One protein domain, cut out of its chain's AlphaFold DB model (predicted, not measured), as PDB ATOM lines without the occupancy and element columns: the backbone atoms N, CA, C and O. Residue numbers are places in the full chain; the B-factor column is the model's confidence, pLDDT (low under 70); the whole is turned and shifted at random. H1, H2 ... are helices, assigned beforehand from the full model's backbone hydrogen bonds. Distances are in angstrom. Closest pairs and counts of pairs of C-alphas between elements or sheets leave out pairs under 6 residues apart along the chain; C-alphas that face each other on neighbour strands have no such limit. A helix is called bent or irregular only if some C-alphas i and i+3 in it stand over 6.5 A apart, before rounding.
ATOM      1  N   LEU A  74      39.600  22.936  -4.408       89.81
ATOM      2  CA  LEU A  74      38.929  24.020  -3.695       89.81
ATOM      3  C   LEU A  74      37.402  23.910  -3.809       89.81
ATOM      4  O   LEU A  74      36.734  23.901  -2.781       89.81
ATOM      5  N   LEU A  75      36.854  23.765  -5.020       89.44
ATOM      6  CA  LEU A  75      35.408  23.619  -5.232       89.44
ATOM      7  C   LEU A  75      34.845  22.413  -4.469       89.44
ATOM      8  O   LEU A  75      33.900  22.563  -3.707       89.44
ATOM      9  N   LYS A  76      35.508  21.253  -4.543       89.94
ATOM     10  CA  LYS A  76      35.112  20.064  -3.770       89.94
ATOM     11  C   LYS A  76      35.146  20.296  -2.259       89.94
ATOM     12  O   LYS A  76      34.351  19.706  -1.534       89.94
ATOM     13  N   ALA A  77      36.089  21.093  -1.759       91.31
ATOM     14  CA  ALA A  77      36.147  21.430  -0.339       91.31
ATOM     15  C   ALA A  77      34.989  22.355   0.067       91.31
ATOM     16  O   ALA A  77      34.375  22.130   1.108       91.31
ATOM     17  N   ILE A  78      34.666  23.345  -0.772       90.00
ATOM     18  CA  ILE A  78      33.510  24.234  -0.595       90.00
ATOM     19  C   ILE A  78      32.217  23.413  -0.567       90.00
ATOM     20  O   ILE A  78      31.431  23.562   0.366       90.00
ATOM     21  N   ASP A  79      32.033  22.505  -1.526       89.75
ATOM     22  CA  ASP A  79      30.841  21.657  -1.622       89.75
ATOM     23  C   ASP A  79      30.659  20.797  -0.366       89.75
ATOM     24  O   ASP A  79      29.585  20.796   0.227       89.75
ATOM     25  N   ARG A  80      31.728  20.159   0.131       91.94
ATOM     26  CA  ARG A  80      31.680  19.375   1.382       91.94
ATOM     27  C   ARG A  80      31.274  20.204   2.596       91.94
ATOM     28  O   ARG A  80      30.572  19.712   3.476       91.94
ATOM     29  N   ILE A  81      31.748  21.446   2.682       91.56
ATOM     30  CA  ILE A  81      31.375  22.352   3.775       91.56
ATOM     31  C   ILE A  81      29.891  22.716   3.656       91.56
ATOM     32  O   ILE A  81      29.183  22.687   4.661       91.56
ATOM     33  N   ARG A  82      29.410  22.999   2.442       90.19
ATOM     34  CA  ARG A  82      28.001  23.320   2.178       90.19
ATOM     35  C   ARG A  82      27.071  22.141   2.453       90.19
ATOM     36  O   ARG A  82      26.029  22.343   3.059       90.19
ATOM     37  N   GLU A  83      27.460  20.922   2.088       89.38
ATOM     38  CA  GLU A  83      26.699  19.706   2.409       89.38
ATOM     39  C   GLU A  83      26.607  19.475   3.920       89.38
ATOM     40  O   GLU A  83      25.561  19.077   4.423       89.38
ATOM     41  N   LYS A  84      27.690  19.737   4.664       91.38
ATOM     42  CA  LYS A  84      27.729  19.480   6.108       91.38
ATOM     43  C   LYS A  84      27.031  20.555   6.942       91.38
ATOM     44  O   LYS A  84      26.437  20.229   7.966       91.38
ATOM     45  N   TYR A  85      27.161  21.825   6.562       88.62
ATOM     46  CA  TYR A  85      26.731  22.958   7.391       88.62
ATOM     47  C   TYR A  85      25.605  23.794   6.767       88.62
ATOM     48  O   TYR A  85      25.132  24.729   7.407       88.62
ATOM     49  N   GLY A  86      25.166  23.467   5.551       86.00
ATOM     50  CA  GLY A  86      24.176  24.229   4.795       86.00
ATOM     51  C   GLY A  86      24.819  25.200   3.805       86.00
ATOM     52  O   GLY A  86      25.898  25.757   4.048       86.00
ATOM     53  N   PHE A  87      24.147  25.419   2.668       84.88
ATOM     54  CA  PHE A  87      24.658  26.264   1.586       84.88
ATOM     55  C   PHE A  87      24.898  27.698   2.055       84.88
ATOM     56  O   PHE A  87      25.893  28.325   1.687       84.88
ATOM     57  N   GLY A  88      24.009  28.206   2.911       82.75
ATOM     58  CA  GLY A  88      24.076  29.568   3.399       82.75
ATOM     59  C   GLY A  88      25.375  29.849   4.143       82.75
ATOM     60  O   GLY A  88      25.895  30.946   4.002       82.75
ATOM     61  N   LYS A  89      25.946  28.897   4.896       85.75
ATOM     62  CA  LYS A  89      27.070  29.150   5.821       85.75
ATOM     63  C   LYS A  89      28.399  29.494   5.144       85.75
ATOM     64  O   LYS A  89      29.237  30.123   5.786       85.75
ATOM     65  N   LEU A  90      28.590  29.132   3.873       87.25
ATOM     66  CA  LEU A  90      29.802  29.444   3.115       87.25
ATOM     67  C   LEU A  90      29.458  30.118   1.785       87.25
ATOM     68  O   LEU A  90      28.985  29.475   0.844       87.25
ATOM     69  N   LEU A  91      29.770  31.411   1.699       87.38
ATOM     70  CA  LEU A  91      29.527  32.243   0.526       87.38
ATOM     71  C   LEU A  91      30.847  32.683  -0.106       87.38
ATOM     72  O   LEU A  91      31.806  33.034   0.581       87.38
ATOM     73  N   THR A  92      30.879  32.696  -1.431       85.44
ATOM     74  CA  THR A  92      31.903  33.403  -2.200       85.44
ATOM     75  C   THR A  92      31.663  34.912  -2.139       85.44
ATOM     76  O   THR A  92      30.566  35.365  -1.813       85.44
ATOM     77  N   GLY A  93      32.668  35.718  -2.496       86.12
ATOM     78  CA  GLY A  93      32.531  37.180  -2.492       86.12
ATOM     79  C   GLY A  93      31.368  37.684  -3.357       86.12
ATOM     80  O   GLY A  93      30.652  38.585  -2.943       86.12
ATOM     81  N   VAL A  94      31.123  37.059  -4.515       82.50
ATOM     82  CA  VAL A  94      29.991  37.415  -5.389       82.50
ATOM     83  C   VAL A  94      28.653  37.043  -4.752       82.50
ATOM     84  O   VAL A  94      27.715  37.828  -4.808       82.50
ATOM     85  N   GLU A  95      28.556  35.868  -4.126       85.81
ATOM     86  CA  GLU A  95      27.338  35.445  -3.425       85.81
ATOM     87  C   GLU A  95      27.064  36.317  -2.194       85.81
ATOM     88  O   GLU A  95      25.911  36.605  -1.903       85.81
ATOM     89  N   LYS A  96      28.102  36.800  -1.503       88.19
ATOM     90  CA  LYS A  96      27.948  37.701  -0.354       88.19
ATOM     91  C   LYS A  96      27.241  39.005  -0.729       88.19
ATOM     92  O   LYS A  96      26.416  39.477   0.042       88.19
ATOM     93  N   LEU A  97      27.505  39.542  -1.923       88.06
ATOM     94  CA  LEU A  97      26.826  40.740  -2.438       88.06
ATOM     95  C   LEU A  97      25.318  40.523  -2.651       88.06
ATOM     96  O   LEU A  97      24.557  41.483  -2.679       88.06
ATOM     97  N   LEU A  98      24.866  39.273  -2.798       86.00
ATOM     98  CA  LEU A  98      23.444  38.971  -2.970       86.00
ATOM     99  C   LEU A  98      22.644  39.131  -1.674       86.00
ATOM    100  O   LEU A  98      21.428  39.284  -1.756       86.00
ATOM    101  N   GLU A  99      23.292  39.141  -0.502       85.81
ATOM    102  CA  GLU A  99      22.613  39.359   0.785       85.81
ATOM    103  C   GLU A  99      21.970  40.749   0.895       85.81
ATOM    104  O   GLU A  99      21.019  40.915   1.650       85.81
ATOM    105  N   GLU A 100      22.440  41.736   0.125       85.06
ATOM    106  CA  GLU A 100      21.831  43.074   0.085       85.06
ATOM    107  C   GLU A 100      20.477  43.084  -0.643       85.06
ATOM    108  O   GLU A 100      19.674  43.995  -0.457       85.06
ATOM    109  N   ILE A 101      20.231  42.084  -1.495       85.62
ATOM    110  CA  ILE A 101      19.116  42.071  -2.452       85.62
ATOM    111  C   ILE A 101      18.126  40.940  -2.143       85.62
ATOM    112  O   ILE A 101      16.928  41.083  -2.391       85.62
ATOM    113  N   TYR A 102      18.604  39.812  -1.613       85.88
ATOM    114  CA  TYR A 102      17.808  38.606  -1.395       85.88
ATOM    115  C   TYR A 102      17.869  38.129   0.055       85.88
ATOM    116  O   TYR A 102      18.920  38.127   0.691       85.88
ATOM    117  N   GLU A 103      16.730  37.635   0.546       85.00
ATOM    118  CA  GLU A 103      16.650  36.955   1.838       85.00
ATOM    119  C   GLU A 103      17.463  35.658   1.802       85.00
ATOM    120  O   GLU A 103      17.335  34.834   0.886       85.00
ATOM    121  N   ARG A 104      18.300  35.479   2.823       81.94
ATOM    122  CA  ARG A 104      19.153  34.305   2.972       81.94
ATOM    123  C   ARG A 104      18.394  33.179   3.663       81.94
ATOM    124  O   ARG A 104      17.763  33.380   4.695       81.94
ATOM    125  N   ASP A 105      18.528  31.990   3.102       84.19
ATOM    126  CA  ASP A 105      18.103  30.721   3.673       84.19
ATOM    127  C   ASP A 105      19.364  29.932   4.057       84.19
ATOM    128  O   ASP A 105      20.280  29.764   3.248       84.19
ATOM    129  N   GLU A 106      19.468  29.481   5.308       78.94
ATOM    130  CA  GLU A 106      20.697  28.829   5.776       78.94
ATOM    131  C   GLU A 106      20.953  27.474   5.099       78.94
ATOM    132  O   GLU A 106      22.111  27.092   4.902       78.94
ATOM    133  N   GLU A 107      19.894  26.775   4.698       79.81
ATOM    134  CA  GLU A 107      19.955  25.450   4.089       79.81
ATOM    135  C   GLU A 107      20.163  25.558   2.569       79.81
ATOM    136  O   GLU A 107      21.049  24.911   2.007       79.81
ATOM    137  N   ARG A 108      19.392  26.434   1.912       77.69
ATOM    138  CA  ARG A 108      19.270  26.548   0.447       77.69
ATOM    139  C   ARG A 108      20.022  27.733  -0.161       77.69
ATOM    140  O   ARG A 108      20.122  27.827  -1.383       77.69
ATOM    141  N   GLY A 109      20.562  28.632   0.659       82.50
ATOM    142  CA  GLY A 109      21.340  29.790   0.222       82.50
ATOM    143  C   GLY A 109      20.520  31.070   0.131       82.50
ATOM    144  O   GLY A 109      20.478  31.837   1.085       82.50
ATOM    145  N   PHE A 110      19.899  31.336  -1.019       83.62
ATOM    146  CA  PHE A 110      19.131  32.565  -1.249       83.62
ATOM    147  C   PHE A 110      17.736  32.258  -1.770       83.62
ATOM    148  O   PHE A 110      17.565  31.482  -2.713       83.62
ATOM    149  N   THR A 111      16.741  32.927  -1.198       80.88
ATOM    150  CA  THR A 111      15.361  32.827  -1.662       80.88
ATOM    151  C   THR A 111      15.142  33.800  -2.810       80.88
ATOM    152  O   THR A 111      14.944  35.003  -2.625       80.88
ATOM    153  N   LEU A 112      15.147  33.268  -4.030       75.44
ATOM    154  CA  LEU A 112      14.732  34.019  -5.205       75.44
ATOM    155  C   LEU A 112      13.204  34.119  -5.199       75.44
ATOM    156  O   LEU A 112      12.515  33.175  -5.592       75.44
ATOM    157  N   LYS A 113      12.664  35.270  -4.780       66.38
ATOM    158  CA  LYS A 113      11.236  35.601  -4.918       66.38
ATOM    159  C   LYS A 113      10.902  35.820  -6.398       66.38
ATOM    160  O   LYS A 113      10.682  36.934  -6.856       66.38
ATOM    161  N   THR A 114      10.921  34.741  -7.174       59.94
ATOM    162  CA  THR A 114      10.428  34.728  -8.550       59.94
ATOM    163  C   THR A 114       8.983  34.257  -8.520       59.94
ATOM    164  O   THR A 114       8.683  33.140  -8.108       59.94
ATOM    165  N   SER A 115       8.065  35.102  -8.973       47.75
ATOM    166  CA  SER A 115       6.619  34.846  -9.026       47.75
ATOM    167  C   SER A 115       6.204  33.767 -10.047       47.75
ATOM    168  O   SER A 115       5.050  33.709 -10.452       47.75
ATOM    169  N   SER A 116       7.132  32.911 -10.493       43.81
ATOM    170  CA  SER A 116       6.953  32.016 -11.647       43.81
ATOM    171  C   SER A 116       7.299  30.546 -11.372       43.81
ATOM    172  O   SER A 116       7.327  29.746 -12.305       43.81
ATOM    173  N   LEU A 117       7.594  30.173 -10.120       39.28
ATOM    174  CA  LEU A 117       8.017  28.810  -9.761       39.28
ATOM    175  C   LEU A 117       7.275  28.210  -8.559       39.28
ATOM    176  O   LEU A 117       7.722  27.221  -7.990       39.28
ATOM    177  N   THR A 118       6.113  28.762  -8.213       30.38
ATOM    178  CA  THR A 118       5.105  28.071  -7.401       30.38
ATOM    179  C   THR A 118       4.090  27.443  -8.351       30.38
ATOM    180  O   THR A 118       3.330  28.143  -9.020       30.38
ATOM    181  N   LYS A 119       4.131  26.118  -8.453       32.88
ATOM    182  CA  LYS A 119       2.985  25.301  -8.843       32.88
ATOM    183  C   LYS A 119       2.568  24.504  -7.622       32.88
ATOM    184  O   LYS A 119       3.493  24.082  -6.894       32.88
TER     185      LYS A 119
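What this domain is: This is residues 74 to 119 of the 119 residues of a protein of Candidatus Aminicenantes bacterium (UniProt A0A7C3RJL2). What does one see first? Two short helices, H1 and H2, stand apart in a loose model, with a small turn of residues 104 to 110 folding back near the middle and a tail, residues 114 to 119, sticking out. What is it made of? The printed part has 46 residues with two named helices, H1 then H2, and no named strand; the class is all helix, though under half of the residues are in named elements. How large is it? It is loose, with a radius of gyration of the C-alphas of 11.9 A and spans of 34 by 24 by 15 A.

How they stand to each other: Does the longest helix meet the other? H1, residues 74 to 85, and H2, residues 93 to 100, are apart, with no C-alpha of the one within 8 A of the other. Are their backbones alike? In H1 every O i to N i+4 pair is within hydrogen-bond range. In H2 1 of 4 is, beside 4 of 5 O i to N i+3 pairs. What pairs beyond them? Residues 104 to 105 pair with residues 109 to 110, antiparallel.

Where its parts are: Where is H1? It runs 16.5 A from C-alpha 74 at (38.929, 24.020, -3.695) to C-alpha 85. Where is H2? It runs 12.5 A and ends with C-alpha 100 at (21.831, 43.074, 0.085). It is neither bent nor irregular, but only just: C-alphas 97 and 100 are 6.1 A apart.

The domain as a whole: How far does it reach? The two C-alphas farthest apart, those of Leu 74 and Lys 119, are 36.3 A apart. Is anything missing or long? The printed part has no cut, and the link from H1 to H2 is short, with 7 residues; residues 101 to 119 hold no named element. Where is confidence low? Residues 113 to 119 have pLDDT under 70, while the mean of the printed part is 79.8.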